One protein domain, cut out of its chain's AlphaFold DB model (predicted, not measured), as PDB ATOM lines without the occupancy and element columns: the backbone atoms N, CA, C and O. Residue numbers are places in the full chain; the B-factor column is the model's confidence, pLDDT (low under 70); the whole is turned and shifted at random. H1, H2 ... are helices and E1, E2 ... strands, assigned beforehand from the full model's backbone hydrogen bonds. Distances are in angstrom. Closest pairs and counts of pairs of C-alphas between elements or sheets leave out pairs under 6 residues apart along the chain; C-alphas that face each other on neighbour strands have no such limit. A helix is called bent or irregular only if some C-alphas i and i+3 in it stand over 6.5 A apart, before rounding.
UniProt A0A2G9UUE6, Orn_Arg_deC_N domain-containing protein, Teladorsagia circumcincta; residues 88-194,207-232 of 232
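What this domain is: This is residues 88 to 194 and 207 to 232 of the 232 residues of the protein "Orn_Arg_deC_N domain-containing protein" of Teladorsagia circumcincta (UniProt A0A2G9UUE6). An open half-barrel of six short parallel strands, E1 to E6, curls so that its edges E1 and E6 stay apart, and a row of helices, H2 to H6, follows round the outside of the curve. H1 sits beyond the E1 end and only grazes the sheet. The printed part has 133 residues, six named helices and six named strands alternating from H1, E1 to H6, E6; the sheet order is E1 E2 E3 E4 E5 E6, all parallel, and the class is mixed. It is compact, with a radius of gyration of the C-alphas of 15.0 A and spans of 41 by 33 by 25 A.

Where its parts are: H1, residues 88 to 94, begins at C-alpha 88 (110.980, 15.907, 19.817). E1 is residues 100 to 103, H2 110 to 117, and E2 122 to 126, 13.3 A long. H3, residues 129 to 138, measures 14.6 A; E3 is 144 to 146, H4 153 to 161, E4 166 to 169. H5, residues 172 to 181, is 14.3 A long, and E5 is 186 to 189. H6, residues 211 to 223, measures 19.6 A and is only just irregular: C-alphas 212 and 215 are 6.7 A apart. E6, residues 228 to 231, ends at C-alpha 231 (132.138, 7.160, 26.283).

How they stand to each other: The sheet is strongly twisted and curled, its way across turning by 129 degrees. N 123 and O 100 are 2.8 A apart between E1 and E2, N 145 and O 124 2.9 A between E2 and E3, N 168 and O 146 2.9 A between E3 and E4, N 188 and O 167 2.9 A between E4 and E5, and N 229 and O 187 2.9 A between E5 and E6, each within hydrogen-bond range. Four strand-helix-strand units, parallel neighbour strands with a helix between, have right-handed crossovers: E1 H2 E2, E2 H3 E3, E3 H4 E4 and E4 H5 E5. In two layers, H3 and H5 are on one face, at heights over the sheet of 8.9 A and 9.6 A. H3 and H4 touch at a shallow tilt of 18 degrees, the same way, closest at the C-alphas of Ala 129 and Thr 155, 5.9 A. H4 and H5 touch at a steep tilt of 48 degrees, closest at those of Gly 160 and Tyr 181, 5.2 A. Every O i to N i+4 pair is within range in H1, H2, H4 and H5; H3 has 5 of 6 and H6 7 of 9.

The domain as a whole: The C-alphas of Val 111 and Glu 223, the two farthest apart, are 43.4 A apart. Residues 195 to 206 are not printed, with 8.6 A between C-alphas 194 and 207. Of the links printed whole, none is long. Mean pLDDT of the printed part is 93.7, and residue 194 is under 70.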
ATOM      1  N   VAL A  88     110.788  17.310  19.429       95.88
ATOM      2  CA  VAL A  88     110.980  15.907  19.817       95.88
ATOM      3  C   VAL A  88     110.759  14.993  18.613       95.88
ATOM      4  O   VAL A  88     111.585  14.112  18.384       95.88
ATOM      5  N   ASP A  89     109.709  15.235  17.833       95.75
ATOM      6  CA  ASP A  89     109.411  14.489  16.609       95.75
ATOM      7  C   ASP A  89     110.531  14.681  15.575       95.75
ATOM      8  O   ASP A  89     111.131  13.700  15.136       95.75
ATOM      9  N   ASP A  90     110.932  15.935  15.313       96.94
ATOM     10  CA  ASP A  90     112.066  16.278  14.444       96.94
ATOM     11  C   ASP A  90     113.327  15.488  14.849       96.94
ATOM     12  O   ASP A  90     114.014  14.912  14.002       96.94
ATOM     13  N   TRP A  91     113.645  15.424  16.149       95.94
ATOM     14  CA  TRP A  91     114.793  14.664  16.647       95.94
ATOM     15  C   TRP A  91     114.653  13.163  16.383       95.94
ATOM     16  O   TRP A  91     115.608  12.516  15.951       95.94
ATOM     17  N   GLN A  92     113.483  12.586  16.658       94.38
ATOM     18  CA  GLN A  92     113.262  11.150  16.508       94.38
ATOM     19  C   GLN A  92     113.291  10.701  15.045       94.38
ATOM     20  O   GLN A  92     113.802   9.604  14.786       94.38
ATOM     21  N   ASP A  93     112.813  11.550  14.137       96.19
ATOM     22  CA  ASP A  93     112.781  11.312  12.695       96.19
ATOM     23  C   ASP A  93     114.175  11.417  12.069       96.19
ATOM     24  O   ASP A  93     114.583  10.550  11.293       96.19
ATOM     25  N   HIS A  94     114.946  12.444  12.438       97.69
ATOM     26  CA  HIS A  94     116.276  12.671  11.864       97.69
ATOM     27  C   HIS A  94     117.375  11.842  12.546       97.69
ATOM     28  O   HIS A  94     118.381  11.513  11.914       97.69
ATOM     29  N   LEU A  95     117.201  11.471  13.821       96.69
ATOM     30  CA  LEU A  95     118.163  10.690  14.610       96.69
ATOM     31  C   LEU A  95     117.509   9.431  15.225       96.69
ATOM     32  O   LEU A  95     117.509   9.233  16.447       96.69
ATOM     33  N   PRO A  96     117.006   8.489  14.403       94.56
ATOM     34  CA  PRO A  96     116.234   7.332  14.872       94.56
ATOM     35  C   PRO A  96     117.049   6.314  15.684       94.56
ATOM     36  O   PRO A  96     116.487   5.461  16.365       94.56
ATOM     37  N   ARG A  97     118.381   6.397  15.639       95.25
ATOM     38  CA  ARG A  97     119.292   5.528  16.403       95.25
ATOM     39  C   ARG A  97     119.819   6.175  17.682       95.25
ATOM     40  O   ARG A  97     120.542   5.520  18.426       95.25
ATOM     41  N   VAL A  98     119.490   7.443  17.923       93.88
ATOM     42  CA  VAL A  98     119.975   8.200  19.078       93.88
ATOM     43  C   VAL A  98     118.849   8.319  20.097       93.88
ATOM     44  O   VAL A  98     117.755   8.789  19.785       93.88
ATOM     45  N   GLN A  99     119.112   7.882  21.326       92.75
ATOM     46  CA  GLN A  99     118.260   8.171  22.475       92.75
ATOM     47  C   GLN A  99     118.712   9.506  23.068       92.75
ATOM     48  O   GLN A  99     119.876   9.650  23.440       92.75
ATOM     49  N   ALA A 100     117.818  10.490  23.130       94.81
ATOM     50  CA  ALA A 100     118.153  11.794  23.694       94.81
ATOM     51  C   ALA A 100     117.947  11.802  25.211       94.81
ATOM     52  O   ALA A 100     116.978  11.246  25.716       94.81
ATOM     53  N   TYR A 101     118.843  12.474  25.933       97.19
ATOM     54  CA  TYR A 101     118.731  12.697  27.374       97.19
ATOM     55  C   TYR A 101     118.641  14.201  27.626       97.19
ATOM     56  O   TYR A 101     119.609  14.933  27.420       97.19
ATOM     57  N   TYR A 102     117.466  14.679  28.034       97.62
ATOM     58  CA  TYR A 102     117.232  16.094  28.292       97.62
ATOM     59  C   TYR A 102     117.929  16.527  29.584       97.62
ATOM     60  O   TYR A 102     117.714  15.942  30.644       97.62
ATOM     61  N   ALA A 103     118.751  17.571  29.513       96.88
ATOM     62  CA  ALA A 103     119.435  18.108  30.681       96.88
ATOM     63  C   ALA A 103     118.466  18.917  31.562       96.88
ATOM     64  O   ALA A 103     118.148  20.065  31.243       96.88
ATOM     65  N   LEU A 104     118.042  18.362  32.706       95.81
ATOM     66  CA  LEU A 104     117.069  19.013  33.604       95.81
ATOM     67  C   LEU A 104     117.550  20.369  34.134       95.81
ATOM     68  O   LEU A 104     116.746  21.268  34.372       95.81
ATOM     69  N   ARG A 105     118.870  20.562  34.241       94.06
ATOM     70  CA  ARG A 105     119.478  21.846  34.618       94.06
ATOM     71  C   ARG A 105     119.129  23.011  33.681       94.06
ATOM     72  O   ARG A 105     119.283  24.157  34.093       94.06
ATOM     73  N   CYS A 106     118.722  22.740  32.437       93.75
ATOM     74  CA  CYS A 106     118.358  23.775  31.469       93.75
ATOM     75  C   CYS A 106     117.008  24.408  31.817       93.75
ATOM     76  O   CYS A 106     116.899  25.631  31.890       93.75
ATOM     77  N   ASN A 107     115.987  23.580  32.043       94.06
ATOM     78  CA  ASN A 107     114.669  24.005  32.498       94.06
ATOM     79  C   ASN A 107     113.939  22.834  33.175       94.06
ATOM     80  O   ASN A 107     113.403  21.955  32.507       94.06
ATOM     81  N   ALA A 108     113.881  22.853  34.506       91.50
ATOM     82  CA  ALA A 108     113.176  21.857  35.315       91.50
ATOM     83  C   ALA A 108     111.683  22.200  35.505       91.50
ATOM     84  O   ALA A 108     111.126  22.011  36.584       91.50
ATOM     85  N   ASP A 109     111.038  22.788  34.491       93.12
ATOM     86  CA  ASP A 109     109.591  22.994  34.517       93.12
ATOM     87  C   ASP A 109     108.884  21.623  34.608       93.12
ATOM     88  O   ASP A 109     109.179  20.759  33.783       93.12
ATOM     89  N   PRO A 110     107.979  21.395  35.581       92.31
ATOM     90  CA  PRO A 110     107.338  20.094  35.795       92.31
ATOM     91  C   PRO A 110     106.475  19.658  34.609       92.31
ATOM     92  O   PRO A 110     106.391  18.471  34.312       92.31
ATOM     93  N   VAL A 111     105.875  20.607  33.895       93.38
ATOM     94  CA  VAL A 111     105.080  20.345  32.700       93.38
ATOM     95  C   VAL A 111     105.989  19.961  31.539       93.38
ATOM     96  O   VAL A 111     105.744  18.943  30.900       93.38
ATOM     97  N   LEU A 112     107.086  20.693  31.312       95.44
ATOM     98  CA  LEU A 112     108.085  20.301  30.307       95.44
ATOM     99  C   LEU A 112     108.669  18.921  30.619       95.44
ATOM    100  O   LEU A 112     108.721  18.058  29.748       95.44
ATOM    101  N   ALA A 113     109.091  18.702  31.863       95.81
ATOM    102  CA  ALA A 113     109.657  17.435  32.292       95.81
ATOM    103  C   ALA A 113     108.641  16.300  32.113       95.81
ATOM    104  O   ALA A 113     108.987  15.262  31.558       95.81
ATOM    105  N   ARG A 114     107.368  16.501  32.475       96.19
ATOM    106  CA  ARG A 114     106.338  15.480  32.266       96.19
ATOM    107  C   ARG A 114     106.096  15.180  30.787       96.19
ATOM    108  O   ARG A 114     106.079  14.010  30.422       96.19
ATOM    109  N   MET A 115     105.993  16.203  29.936       95.94
ATOM    110  CA  MET A 115     105.850  16.017  28.484       95.94
ATOM    111  C   MET A 115     106.995  15.183  27.894       95.94
ATOM    112  O   MET A 115     106.768  14.267  27.107       95.94
ATOM    113  N   LEU A 116     108.238  15.485  28.284       97.12
ATOM    114  CA  LEU A 116     109.411  14.752  27.801       97.12
ATOM    115  C   LEU A 116     109.489  13.334  28.389       97.12
ATOM    116  O   LEU A 116     109.957  12.422  27.710       97.12
ATOM    117  N   ALA A 117     109.014  13.123  29.620       96.94
ATOM    118  CA  ALA A 117     108.978  11.809  30.262       96.94
ATOM    119  C   ALA A 117     108.038  10.830  29.539       96.94
ATOM    120  O   ALA A 117     108.403   9.661  29.349       96.94
ATOM    121  N   ASP A 118     106.887  11.330  29.074       95.38
ATOM    122  CA  ASP A 118     105.890  10.566  28.311       95.38
ATOM    123  C   ASP A 118     106.430  10.117  26.929       95.38
ATOM    124  O   ASP A 118     105.914   9.180  26.318       95.38
ATOM    125  N   CYS A 119     107.533  10.709  26.453       95.19
ATOM    126  CA  CYS A 119     108.234  10.280  25.242       95.19
ATOM    127  C   CYS A 119     109.202   9.122  25.543       95.19
ATOM    128  O   CYS A 119     110.320   9.338  26.013       95.19
ATOM    129  N   ALA A 120     108.826   7.883  25.209       88.50
ATOM    130  CA  ALA A 120     109.597   6.674  25.550       88.50
ATOM    131  C   ALA A 120     111.081   6.693  25.111       88.50
ATOM    132  O   ALA A 120     111.934   6.123  25.788       88.50
ATOM    133  N   ARG A 121     111.405   7.360  23.992       89.75
ATOM    134  CA  ARG A 121     112.773   7.466  23.442       89.75
ATOM    135  C   ARG A 121     113.605   8.619  24.023       89.75
ATOM    136  O   ARG A 121     114.707   8.872  23.536       89.75
ATOM    137  N   LEU A 122     113.102   9.307  25.044       95.88
ATOM    138  CA  LEU A 122     113.836  10.333  25.781       95.88
ATOM    139  C   LEU A 122     114.215   9.852  27.178       95.88
ATOM    140  O   LEU A 122     113.572   8.977  27.742       95.88
ATOM    141  N   GLY A 123     115.263  10.415  27.750       97.50
ATOM    142  CA  GLY A 123     115.645  10.251  29.148       97.50
ATOM    143  C   GLY A 123     116.008  11.593  29.770       97.50
ATOM    144  O   GLY A 123     115.870  12.636  29.127       97.50
ATOM    145  N   PHE A 124     116.524  11.571  30.994       98.38
ATOM    146  CA  PHE A 124     116.991  12.772  31.686       98.38
ATOM    147  C   PHE A 124     118.475  12.698  32.018       98.38
ATOM    148  O   PHE A 124     118.973  11.686  32.507       98.38
ATOM    149  N   ALA A 125     119.173  13.804  31.774       97.81
ATOM    150  CA  ALA A 125     120.504  14.057  32.294       97.81
ATOM    151  C   ALA A 125     120.398  14.995  33.505       97.81
ATOM    152  O   ALA A 125     119.806  16.077  33.415       97.81
ATOM    153  N   VAL A 126     120.965  14.581  34.637       97.25
ATOM    154  CA  VAL A 126     120.854  15.279  35.927       97.25
ATOM    155  C   VAL A 126     122.226  15.620  36.486       97.25
ATOM    156  O   VAL A 126     123.169  14.845  36.339       97.25
ATOM    157  N   SER A 127     122.345  16.781  37.131       94.06
ATOM    158  CA  SER A 127     123.630  17.277  37.651       94.06
ATOM    159  C   SER A 127     123.786  17.186  39.165       94.06
ATOM    160  O   SER A 127     124.869  17.450  39.684       94.06
ATOM    161  N   ASP A 128     122.725  16.840  39.890       93.31
ATOM    162  CA  ASP A 128     122.718  16.751  41.347       93.31
ATOM    163  C   ASP A 128     121.653  15.761  41.848       93.31
ATOM    164  O   ASP A 128     120.828  15.249  41.089       93.31
ATOM    165  N   ALA A 129     121.692  15.478  43.150       91.81
ATOM    166  CA  ALA A 129     120.805  14.512  43.791       91.81
ATOM    167  C   ALA A 129     119.330  14.958  43.849       91.81
ATOM    168  O   ALA A 129     118.450  14.106  43.908       91.81
ATOM    169  N   GLN A 130     119.043  16.267  43.839       92.50
ATOM    170  CA  GLN A 130     117.658  16.755  43.841       92.50
ATOM    171  C   GLN A 130     117.016  16.511  42.476       92.50
ATOM    172  O   GLN A 130     115.906  15.995  42.399       92.50
ATOM    173  N   GLN A 131     117.741  16.816  41.399       95.56
ATOM    174  CA  GLN A 131     117.301  16.517  40.038       95.56
ATOM    175  C   GLN A 131     117.175  15.013  39.791       95.56
ATOM    176  O   GLN A 131     116.255  14.604  39.092       95.56
ATOM    177  N   LEU A 132     118.065  14.195  40.369       96.06
ATOM    178  CA  LEU A 132     117.947  12.738  40.303       96.06
ATOM    179  C   LEU A 132     116.620  12.258  40.902       96.06
ATOM    180  O   LEU A 132     115.913  11.503  40.245       96.06
ATOM    181  N   ALA A 133     116.260  12.728  42.101       94.25
ATOM    182  CA  ALA A 133     114.992  12.363  42.733       94.25
ATOM    183  C   ALA A 133     113.788  12.732  41.849       94.25
ATOM    184  O   ALA A 133     112.961  11.875  41.561       94.25
ATOM    185  N   VAL A 134     113.756  13.964  41.323       94.06
ATOM    186  CA  VAL A 134     112.695  14.419  40.403       94.06
ATOM    187  C   VAL A 134     112.643  13.572  39.128       94.06
ATOM    188  O   VAL A 134     111.567  13.204  38.669       94.06
ATOM    189  N   ALA A 135     113.790  13.236  38.535       97.25
ATOM    190  CA  ALA A 135     113.826  12.414  37.327       97.25
ATOM    191  C   ALA A 135     113.275  11.003  37.580       97.25
ATOM    192  O   ALA A 135     112.554  10.480  36.734       97.25
ATOM    193  N   LEU A 136     113.573  10.407  38.737       96.62
ATOM    194  CA  LEU A 136     113.116   9.062  39.103       96.62
ATOM    195  C   LEU A 136     111.619   8.988  39.432       96.62
ATOM    196  O   LEU A 136     111.031   7.914  39.349       96.62
ATOM    197  N   GLU A 137     110.979  10.115  39.749       95.50
ATOM    198  CA  GLU A 137     109.514  10.208  39.834       95.50
ATOM    199  C   GLU A 137     108.845  10.202  38.446       95.50
ATOM    200  O   GLU A 137     107.660   9.889  38.321       95.50
ATOM    201  N   LEU A 138     109.595  10.549  37.393       95.75
ATOM    202  CA  LEU A 138     109.079  10.723  36.035       95.75
ATOM    203  C   LEU A 138     109.425   9.562  35.098       95.75
ATOM    204  O   LEU A 138     108.619   9.210  34.237       95.75
ATOM    205  N   VAL A 139     110.623   8.986  35.224       97.25
ATOM    206  CA  VAL A 139     111.120   7.906  34.360       97.25
ATOM    207  C   VAL A 139     111.869   6.852  35.169       97.25
ATOM    208  O   VAL A 139     112.378   7.109  36.255       97.25
ATOM    209  N   SER A 140     111.980   5.653  34.603       96.25
ATOM    210  CA  SER A 140     112.786   4.579  35.174       96.25
ATOM    211  C   SER A 140     114.278   4.934  35.192       96.25
ATOM    212  O   SER A 140     114.778   5.666  34.332       96.25
ATOM    213  N   ALA A 141     115.012   4.385  36.163       96.19
ATOM    214  CA  ALA A 141     116.422   4.706  36.382       96.19
ATOM    215  C   ALA A 141     117.309   4.455  35.151       96.19
ATOM    216  O   ALA A 141     118.260   5.200  34.918       96.19
ATOM    217  N   ASP A 142     116.988   3.463  34.313       95.44
ATOM    218  CA  ASP A 142     117.718   3.165  33.077       95.44
ATOM    219  C   ASP A 142     117.664   4.304  32.042       95.44
ATOM    220  O   ASP A 142     118.575   4.402  31.216       95.44
ATOM    221  N   ARG A 143     116.671   5.197  32.140       97.12
ATOM    222  CA  ARG A 143     116.522   6.419  31.334       97.12
ATOM    223  C   ARG A 143     117.137   7.656  32.002       97.12
ATOM    224  O   ARG A 143     116.927   8.767  31.517       97.12
ATOM    225  N   VAL A 144     117.913   7.494  33.076       98.06
ATOM    226  CA  VAL A 144     118.600   8.595  33.767       98.06
ATOM    227  C   VAL A 144     120.120   8.468  33.646       98.06
ATOM    228  O   VAL A 144     120.706   7.410  33.895       98.06
ATOM    229  N   ILE A 145     120.766   9.576  33.278       97.81
ATOM    230  CA  ILE A 145     122.221   9.749  33.309       97.81
ATOM    231  C   ILE A 145     122.553  10.830  34.331       97.81
ATOM    232  O   ILE A 145     122.113  11.972  34.209       97.81
ATOM    233  N   MET A 146     123.364  10.490  35.324       96.50
ATOM    234  CA  MET A 146     123.894  11.454  36.273       96.50
ATOM    235  C   MET A 146     125.281  11.918  35.833       96.50
ATOM    236  O   MET A 146     126.244  11.155  35.832       96.50
ATOM    237  N   ASP A 147     125.357  13.190  35.469       93.69
ATOM    238  CA  ASP A 147     126.571  13.893  35.072       93.69
ATOM    239  C   ASP A 147     126.808  15.045  36.046       93.69
ATOM    240  O   ASP A 147     126.341  16.175  35.863       93.69
ATOM    241  N   CYS A 148     127.463  14.717  37.157       87.81
ATOM    242  CA  CYS A 148     127.698  15.660  38.233       87.81
ATOM    243  C   CYS A 148     129.075  16.315  38.063       87.81
ATOM    244  O   CYS A 148     130.078  15.606  38.066       87.81
ATOM    245  N   PRO A 149     129.171  17.660  38.018       78.44
ATOM    246  CA  PRO A 149     130.465  18.338  37.945       78.44
ATOM    247  C   PRO A 149     131.314  18.139  39.211       78.44
ATOM    248  O   PRO A 149     132.509  18.407  39.188       78.44
ATOM    249  N   LEU A 150     130.702  17.723  40.328       81.44
ATOM    250  CA  LEU A 150     131.401  17.456  41.579       81.44
ATOM    251  C   LEU A 150     130.762  16.291  42.341       81.44
ATOM    252  O   LEU A 150     129.766  16.441  43.056       81.44
ATOM    253  N   TRP A 151     131.410  15.135  42.275       85.75
ATOM    254  CA  TRP A 151     131.025  13.951  43.032       85.75
ATOM    255  C   TRP A 151     131.430  14.061  44.511       85.75
ATOM    256  O   TRP A 151     132.533  13.700  44.923       85.75
ATOM    257  N   THR A 152     130.523  14.581  45.345       88.75
ATOM    258  CA  THR A 152     130.680  14.540  46.811       88.75
ATOM    259  C   THR A 152     130.249  13.181  47.368       88.75
ATOM    260  O   THR A 152     129.359  12.538  46.812       88.75
ATOM    261  N   ARG A 153     130.791  12.758  48.523       87.69
ATOM    262  CA  ARG A 153     130.350  11.514  49.198       87.69
ATOM    263  C   ARG A 153     128.840  11.474  49.434       87.69
ATOM    264  O   ARG A 153     128.221  10.427  49.283       87.69
ATOM    265  N   LYS A 154     128.237  12.620  49.777       90.50
ATOM    266  CA  LYS A 154     126.784  12.736  49.955       90.50
ATOM    267  C   LYS A 154     126.051  12.454  48.643       90.50
ATOM    268  O   LYS A 154     125.109  11.671  48.649       90.50
ATOM    269  N   THR A 155     126.486  13.086  47.552       91.31
ATOM    270  CA  THR A 155     125.906  12.912  46.214       91.31
ATOM    271  C   THR A 155     125.982  11.453  45.767       91.31
ATOM    272  O   THR A 155     124.979  10.907  45.329       91.31
ATOM    273  N   MET A 156     127.137  10.809  45.943       90.06
ATOM    274  CA  MET A 156     127.355   9.416  45.533       90.06
ATOM    275  C   MET A 156     126.525   8.430  46.346       90.06
ATOM    276  O   MET A 156     125.891   7.555  45.768       90.06
ATOM    277  N   ARG A 157     126.454   8.615  47.672       92.06
ATOM    278  CA  ARG A 157     125.588   7.800  48.532       92.06
ATOM    279  C   ARG A 157     124.127   7.884  48.087       92.06
ATOM    280  O   ARG A 157     123.490   6.852  47.952       92.06
ATOM    281  N   ILE A 158     123.619   9.093  47.832       92.75
ATOM    282  CA  ILE A 158     122.233   9.268  47.372       92.75
ATOM    283  C   ILE A 158     122.038   8.627  45.994       92.75
ATOM    284  O   ILE A 158     121.049   7.943  45.784       92.75
ATOM    285  N   ALA A 159     122.986   8.797  45.070       93.62
ATOM    286  CA  ALA A 159     122.909   8.179  43.749       93.62
ATOM    287  C   ALA A 159     122.831   6.642  43.825       93.62
ATOM    288  O   ALA A 159     122.051   6.034  43.098       93.62
ATOM    289  N   GLY A 160     123.592   6.035  44.740       93.94
ATOM    290  CA  GLY A 160     123.521   4.608  45.048       93.94
ATOM    291  C   GLY A 160     122.193   4.178  45.671       93.94
ATOM    292  O   GLY A 160     121.579   3.230  45.195       93.94
ATOM    293  N   GLU A 161     121.725   4.895  46.698       94.19
ATOM    294  CA  GLU A 161     120.440   4.635  47.377       94.19
ATOM    295  C   GLU A 161     119.235   4.765  46.439       94.19
ATOM    296  O   GLU A 161     118.249   4.054  46.596       94.19
ATOM    297  N   CYS A 162     119.320   5.665  45.460       93.44
ATOM    298  CA  CYS A 162     118.311   5.868  44.427       93.44
ATOM    299  C   CYS A 162     118.478   4.938  43.211       93.44
ATOM    300  O   CYS A 162     117.767   5.120  42.227       93.44
ATOM    301  N   GLU A 163     119.425   3.995  43.249       94.12
ATOM    302  CA  GLU A 163     119.712   3.050  42.162       94.12
ATOM    303  C   GLU A 163     119.887   3.735  40.795       94.12
ATOM    304  O   GLU A 163     119.288   3.345  39.792       94.12
ATOM    305  N   VAL A 164     120.713   4.787  40.744       95.44
ATOM    306  CA  VAL A 164     120.965   5.542  39.506       95.44
ATOM    307  C   VAL A 164     121.359   4.616  38.345       95.44
ATOM    308  O   VAL A 164     122.230   3.753  38.476       95.44
ATOM    309  N   GLY A 165     120.742   4.798  37.172       96.56
ATOM    310  CA  GLY A 165     120.972   3.885  36.050       96.56
ATOM    311  C   GLY A 165     122.332   4.059  35.381       96.56
ATOM    312  O   GLY A 165     122.999   3.064  35.087       96.56
ATOM    313  N   THR A 166     122.746   5.303  35.123       97.94
ATOM    314  CA  THR A 166     124.057   5.615  34.528       97.94
ATOM    315  C   THR A 166     124.724   6.771  35.242       97.94
ATOM    316  O   THR A 166     124.072   7.770  35.544       97.94
ATOM    317  N   ILE A 167     126.034   6.682  35.415       96.69
ATOM    318  CA  ILE A 167     126.874   7.754  35.941       96.69
ATOM    319  C   ILE A 167     127.990   8.080  34.952       96.69
ATOM    320  O   ILE A 167     128.523   7.193  34.280       96.69
ATOM    321  N   VAL A 168     128.329   9.360  34.862       96.06
ATOM    322  CA  VAL A 168     129.485   9.844  34.105       96.06
ATOM    323  C   VAL A 168     130.658  10.022  35.062       96.06
ATOM    324  O   VAL A 168     130.510  10.652  36.113       96.06
ATOM    325  N   ILE A 169     131.811   9.470  34.688       94.44
ATOM    326  CA  ILE A 169     133.076   9.637  35.409       94.44
ATOM    327  C   ILE A 169     134.140  10.247  34.495       94.44
ATOM    328  O   ILE A 169     134.119  10.056  33.281       94.44
ATOM    329  N   GLU A 170     135.097  10.935  35.101       92.19
ATOM    330  CA  GLU A 170     136.180  11.648  34.419       92.19
ATOM    331  C   GLU A 170     137.570  11.149  34.843       92.19
ATOM    332  O   GLU A 170     138.556  11.510  34.221       92.19
ATOM    333  N   ASN A 171     137.690  10.359  35.917       91.88
ATOM    334  CA  ASN A 171     138.983   9.896  36.433       91.88
ATOM    335  C   ASN A 171     138.853   8.660  37.336       91.88
ATOM    336  O   ASN A 171     137.756   8.259  37.736       91.88
ATOM    337  N   GLU A 172     139.999   8.086  37.705       93.00
ATOM    338  CA  GLU A 172     140.096   6.877  38.532       93.00
ATOM    339  C   GLU A 172     139.484   7.049  39.925       93.00
ATOM    340  O   GLU A 172     138.790   6.161  40.415       93.00
ATOM    341  N   LYS A 173     139.645   8.216  40.559       91.19
ATOM    342  CA  LYS A 173     139.030   8.472  41.867       91.19
ATOM    343  C   LYS A 173     137.502   8.365  41.787       91.19
ATOM    344  O   LYS A 173     136.886   7.740  42.648       91.19
ATOM    345  N   GLN A 174     136.892   8.966  40.766       92.69
ATOM    346  CA  GLN A 174     135.446   8.884  40.557       92.69
ATOM    347  C   GLN A 174     134.996   7.456  40.224       92.69
ATOM    348  O   GLN A 174     133.933   7.052  40.685       92.69
ATOM    349  N   LEU A 175     135.803   6.673  39.498       94.38
ATOM    350  CA  LEU A 175     135.556   5.242  39.287       94.38
ATOM    351  C   LEU A 175     135.537   4.465  40.614       94.38
ATOM    352  O   LEU A 175     134.600   3.715  40.875       94.38
ATOM    353  N   MET A 176     136.536   4.665  41.475       94.00
ATOM    354  CA  MET A 176     136.606   4.002  42.784       94.00
ATOM    355  C   MET A 176     135.403   4.349  43.661       94.00
ATOM    356  O   MET A 176     134.799   3.477  44.298       94.00
ATOM    357  N   ASP A 177     135.028   5.628  43.674       91.75
ATOM    358  CA  ASP A 177     133.878   6.081  44.438       91.75
ATOM    359  C   ASP A 177     132.560   5.514  43.856       91.75
ATOM    360  O   ASP A 177     131.701   5.039  44.602       91.75
ATOM    361  N   ALA A 178     132.417   5.487  42.528       92.69
ATOM    362  CA  ALA A 178     131.283   4.886  41.831       92.69
ATOM    363  C   ALA A 178     131.074   3.415  42.209       92.69
ATOM    364  O   ALA A 178     129.958   3.021  42.539       92.69
ATOM    365  N   ILE A 179     132.142   2.617  42.227       94.75
ATOM    366  CA  ILE A 179     132.079   1.201  42.616       94.75
ATOM    367  C   ILE A 179     131.710   1.035  44.089       94.75
ATOM    368  O   ILE A 179     130.980   0.111  44.445       94.75
ATOM    369  N   SER A 180     132.162   1.951  44.943       94.00
ATOM    370  CA  SER A 180     131.884   1.901  46.379       94.00
ATOM    371  C   SER A 180     130.430   2.243  46.718       94.00
ATOM    372  O   SER A 180     129.864   1.653  47.636       94.00
ATOM    373  N   TYR A 181     129.828   3.204  46.010       94.56
ATOM    374  CA  TYR A 181     128.501   3.730  46.350       94.56
ATOM    375  C   TYR A 181     127.379   3.261  45.420       94.56
ATOM    376  O   TYR A 181     126.253   3.108  45.879       94.56
ATOM    377  N   ALA A 182     127.663   3.024  44.141       94.25
ATOM    378  CA  ALA A 182     126.683   2.645  43.126       94.25
ATOM    379  C   ALA A 182     127.204   1.477  42.255       94.25
ATOM    380  O   ALA A 182     127.308   1.616  41.034       94.25
ATOM    381  N   PRO A 183     127.508   0.301  42.845       94.19
ATOM    382  CA  PRO A 183     128.168  -0.817  42.152       94.19
ATOM    383  C   PRO A 183     127.379  -1.396  40.966       94.19
ATOM    384  O   PRO A 183     127.943  -2.101  40.131       94.19
ATOM    385  N   HIS A 184     126.073  -1.129  40.885       93.62
ATOM    386  CA  HIS A 184     125.204  -1.601  39.802       93.62
ATOM    387  C   HIS A 184     124.993  -0.571  38.684       93.62
ATOM    388  O   HIS A 184     124.422  -0.915  37.644       93.62
ATOM    389  N   ALA A 185     125.457   0.669  38.870       96.25
ATOM    390  CA  ALA A 185     125.316   1.716  37.872       96.25
ATOM    391  C   ALA A 185     126.136   1.396  36.616       96.25
ATOM    392  O   ALA A 185     127.243   0.854  36.668       96.25
ATOM    393  N   ARG A 186     125.594   1.766  35.454       97.94
ATOM    394  CA  ARG A 186     126.354   1.785  34.203       97.94
ATOM    395  C   ARG A 186     127.287   2.988  34.208       97.94
ATOM    396  O   ARG A 186     126.901   4.065  34.651       97.94
ATOM    397  N   ILE A 187     128.483   2.824  33.666       97.25
ATOM    398  CA  ILE A 187     129.497   3.877  33.654       97.25
ATOM    399  C   ILE A 187     129.712   4.375  32.228       97.25
ATOM    400  O   ILE A 187     129.939   3.580  31.312       97.25
ATOM    401  N   LEU A 188     129.649   5.694  32.056       97.31
ATOM    402  CA  LEU A 188     130.143   6.403  30.879       97.31
ATOM    403  C   LEU A 188     131.443   7.124  31.236       97.31
ATOM    404  O   LEU A 188     131.497   7.851  32.229       97.31
ATOM    405  N   LEU A 189     132.470   6.931  30.415       95.56
ATOM    406  CA  LEU A 189     133.753   7.618  30.538       95.56
ATOM    407  C   LEU A 189     133.722   8.921  29.744       95.56
ATOM    408  O   LEU A 189     133.621   8.883  28.521       95.56
ATOM    409  N   ALA A 190     133.804  10.060  30.422       94.19
ATOM    410  CA  ALA A 190     133.969  11.344  29.757       94.19
ATOM    411  C   ALA A 190     135.425  11.522  29.320       94.19
ATOM    412  O   ALA A 190     136.330  11.402  30.149       94.19
ATOM    413  N   ILE A 191     135.644  11.819  28.040       91.38
ATOM    414  CA  ILE A 191     136.983  12.011  27.464       91.38
ATOM    415  C   ILE A 191     137.195  13.494  27.149       91.38
ATOM    416  O   ILE A 191     136.335  14.151  26.559       91.38
ATOM    417  N   SER A 192     138.353  14.026  27.535       88.12
ATOM    418  CA  SER A 192     138.758  15.388  27.196       88.12
ATOM    419  C   SER A 192     139.088  15.505  25.704       88.12
ATOM    420  O   SER A 192     139.793  14.675  25.136       88.12
ATOM    421  N   LEU A 193     138.602  16.573  25.064       78.69
ATOM    422  CA  LEU A 193     138.902  16.923  23.666       78.69
ATOM    423  C   LEU A 193     139.806  18.166  23.565       78.69
ATOM    424  O   LEU A 193     139.723  18.917  22.590       78.69
ATOM    425  N   SER A 194     140.623  18.421  24.591       65.50
ATOM    426  CA  SER A 194     141.485  19.606  24.722       65.50
ATOM    427  C   SER A 194     142.383  19.847  23.501       65.50
ATOM    428  O   SER A 194     142.524  20.992  23.086       65.50
ATOM    429  N   LYS A 207     137.445  19.228  31.130       75.31
ATOM    430  CA  LYS A 207     136.558  18.181  31.636       75.31
ATOM    431  C   LYS A 207     136.809  16.874  30.908       75.31
ATOM    432  O   LYS A 207     136.878  16.862  29.680       75.31
ATOM    433  N   GLY A 208     136.832  15.788  31.673       87.06
ATOM    434  CA  GLY A 208     137.055  14.435  31.172       87.06
ATOM    435  C   GLY A 208     138.486  13.941  31.379       87.06
ATOM    436  O   GLY A 208     139.398  14.720  31.648       87.06
ATOM    437  N   ALA A 209     138.656  12.630  31.240       89.94
ATOM    438  CA  ALA A 209     139.954  11.970  31.280       89.94
ATOM    439  C   ALA A 209     140.799  12.399  30.076       89.94
ATOM    440  O   ALA A 209     140.272  12.498  28.961       89.94
ATOM    441  N   GLN A 210     142.098  12.621  30.277       90.44
ATOM    442  CA  GLN A 210     143.013  12.815  29.148       90.44
ATOM    443  C   GLN A 210     143.143  11.508  28.363       90.44
ATOM    444  O   GLN A 210     142.979  10.423  28.925       90.44
ATOM    445  N   ILE A 211     143.428  11.588  27.061       89.56
ATOM    446  CA  ILE A 211     143.439  10.404  26.189       89.56
ATOM    447  C   ILE A 211     144.472   9.362  26.648       89.56
ATOM    448  O   ILE A 211     144.216   8.162  26.554       89.56
ATOM    449  N   GLU A 212     145.583   9.811  27.231       90.69
ATOM    450  CA  GLU A 212     146.643   8.975  27.799       90.69
ATOM    451  C   GLU A 212     146.192   8.222  29.060       90.69
ATOM    452  O   GLU A 212     146.711   7.150  29.366       90.69
ATOM    453  N   GLU A 213     145.222   8.765  29.798       91.56
ATOM    454  CA  GLU A 213     144.708   8.180  31.042       91.56
ATOM    455  C   GLU A 213     143.609   7.139  30.782       91.56
ATOM    456  O   GLU A 213     143.356   6.281  31.633       91.56
ATOM    457  N   VAL A 214     142.954   7.187  29.614       93.19
ATOM    458  CA  VAL A 214     141.798   6.335  29.286       93.19
ATOM    459  C   VAL A 214     142.148   4.848  29.339       93.19
ATOM    460  O   VAL A 214     141.353   4.060  29.854       93.19
ATOM    461  N   GLU A 215     143.322   4.447  28.842       95.00
ATOM    462  CA  GLU A 215     143.749   3.041  28.870       95.00
ATOM    463  C   GLU A 215     143.878   2.531  30.311       95.00
ATOM    464  O   GLU A 215     143.272   1.517  30.663       95.00
ATOM    465  N   GLY A 216     144.593   3.268  31.166       95.56
ATOM    466  CA  GLY A 216     144.736   2.925  32.582       95.56
ATOM    467  C   GLY A 216     143.384   2.869  33.295       95.56
ATOM    468  O   GLY A 216     143.100   1.923  34.025       95.56
ATOM    469  N   LEU A 217     142.501   3.824  33.004       95.81
ATOM    470  CA  LEU A 217     141.174   3.890  33.603       95.81
ATOM    471  C   LEU A 217     140.278   2.706  33.196       95.81
ATOM    472  O   LEU A 217     139.537   2.178  34.027       95.81
ATOM    473  N   LEU A 218     140.365   2.255  31.941       96.94
ATOM    474  CA  LEU A 218     139.674   1.054  31.464       96.94
ATOM    475  C   LEU A 218     140.235  -0.225  32.097       96.94
ATOM    476  O   LEU A 218     139.454  -1.121  32.426       96.94
ATOM    477  N   MET A 219     141.552  -0.304  32.308       97.44
ATOM    478  CA  MET A 219     142.183  -1.424  33.011       97.44
ATOM    479  C   MET A 219     141.715  -1.500  34.467       97.44
ATOM    480  O   MET A 219     141.221  -2.548  34.889       97.44
ATOM    481  N   THR A 220     141.743  -0.382  35.201       96.81
ATOM    482  CA  THR A 220     141.205  -0.317  36.567       96.81
ATOM    483  C   THR A 220     139.717  -0.688  36.588       96.81
ATOM    484  O   THR A 220     139.271  -1.472  37.426       96.81
ATOM    485  N   ALA A 221     138.921  -0.193  35.635       96.62
ATOM    486  CA  ALA A 221     137.501  -0.533  35.531       96.62
ATOM    487  C   ALA A 221     137.275  -2.037  35.313       96.62
ATOM    488  O   ALA A 221     136.377  -2.621  35.927       96.62
ATOM    489  N   PHE A 222     138.098  -2.675  34.479       97.00
ATOM    490  CA  PHE A 222     138.054  -4.116  34.248       97.00
ATOM    491  C   PHE A 222     138.385  -4.910  35.519       97.00
ATOM    492  O   PHE A 222     137.633  -5.817  35.886       97.00
ATOM    493  N   GLU A 223     139.455  -4.544  36.229       97.38
ATOM    494  CA  GLU A 223     139.864  -5.191  37.484       97.38
ATOM    495  C   GLU A 223     138.780  -5.095  38.566       97.38
ATOM    496  O   GLU A 223     138.491  -6.073  39.262       97.38
ATOM    497  N   LEU A 224     138.110  -3.944  38.650       96.00
ATOM    498  CA  LEU A 224     137.007  -3.691  39.580       96.00
ATOM    499  C   LEU A 224     135.665  -4.282  39.126       96.00
ATOM    500  O   LEU A 224     134.668  -4.148  39.837       96.00
ATOM    501  N   ARG A 225     135.616  -4.937  37.955       96.25
ATOM    502  CA  ARG A 225     134.388  -5.463  37.329       96.25
ATOM    503  C   ARG A 225     133.311  -4.390  37.128       96.25
ATOM    504  O   ARG A 225     132.113  -4.674  37.192       96.25
ATOM    505  N   ALA A 226     133.742  -3.160  36.881       96.50
ATOM    506  CA  ALA A 226     132.878  -2.027  36.614       96.50
ATOM    507  C   ALA A 226     132.125  -2.203  35.288       96.50
ATOM    508  O   ALA A 226     132.680  -2.663  34.289       96.50
ATOM    509  N   LYS A 227     130.855  -1.787  35.242       97.12
ATOM    510  CA  LYS A 227     130.027  -1.885  34.032       97.12
ATOM    511  C   LYS A 227     130.191  -0.649  33.146       97.12
ATOM    512  O   LYS A 227     129.276   0.167  33.030       97.12
ATOM    513  N   VAL A 228     131.352  -0.513  32.514       97.44
ATOM    514  CA  VAL A 228     131.592   0.525  31.497       97.44
ATOM    515  C   VAL A 228     130.786   0.194  30.239       97.44
ATOM    516  O   VAL A 228     130.908  -0.899  29.692       97.44
ATOM    517  N   VAL A 229     129.933   1.122  29.797       97.06
ATOM    518  CA  VAL A 229     129.018   0.914  28.654       97.06
ATOM    519  C   VAL A 229     129.272   1.850  27.478       97.06
ATOM    520  O   VAL A 229     128.629   1.704  26.440       97.06
ATOM    521  N   GLY A 230     130.179   2.813  27.621       95.62
ATOM    522  CA  GLY A 230     130.495   3.746  26.552       95.62
ATOM    523  C   GLY A 230     131.309   4.942  27.017       95.62
ATOM    524  O   GLY A 230     131.801   4.992  28.146       95.62
ATOM    525  N   ILE A 231     131.413   5.905  26.110       94.31
ATOM    526  CA  ILE A 231     132.138   7.160  26.283       94.31
ATOM    527  C   ILE A 231     131.178   8.345  26.156       94.31
ATOM    528  O   ILE A 231     130.088   8.203  25.590       94.31
ATOM    529  N   ARG A 232     131.590   9.499  26.672       87.81
ATOM    530  CA  ARG A 232     130.905  10.779  26.536       87.81
ATOM    531  C   ARG A 232     131.867  11.856  26.050       87.81
ATOM    532  O   ARG A 232     133.000  11.899  26.574       87.81
TER     533      ARG A 232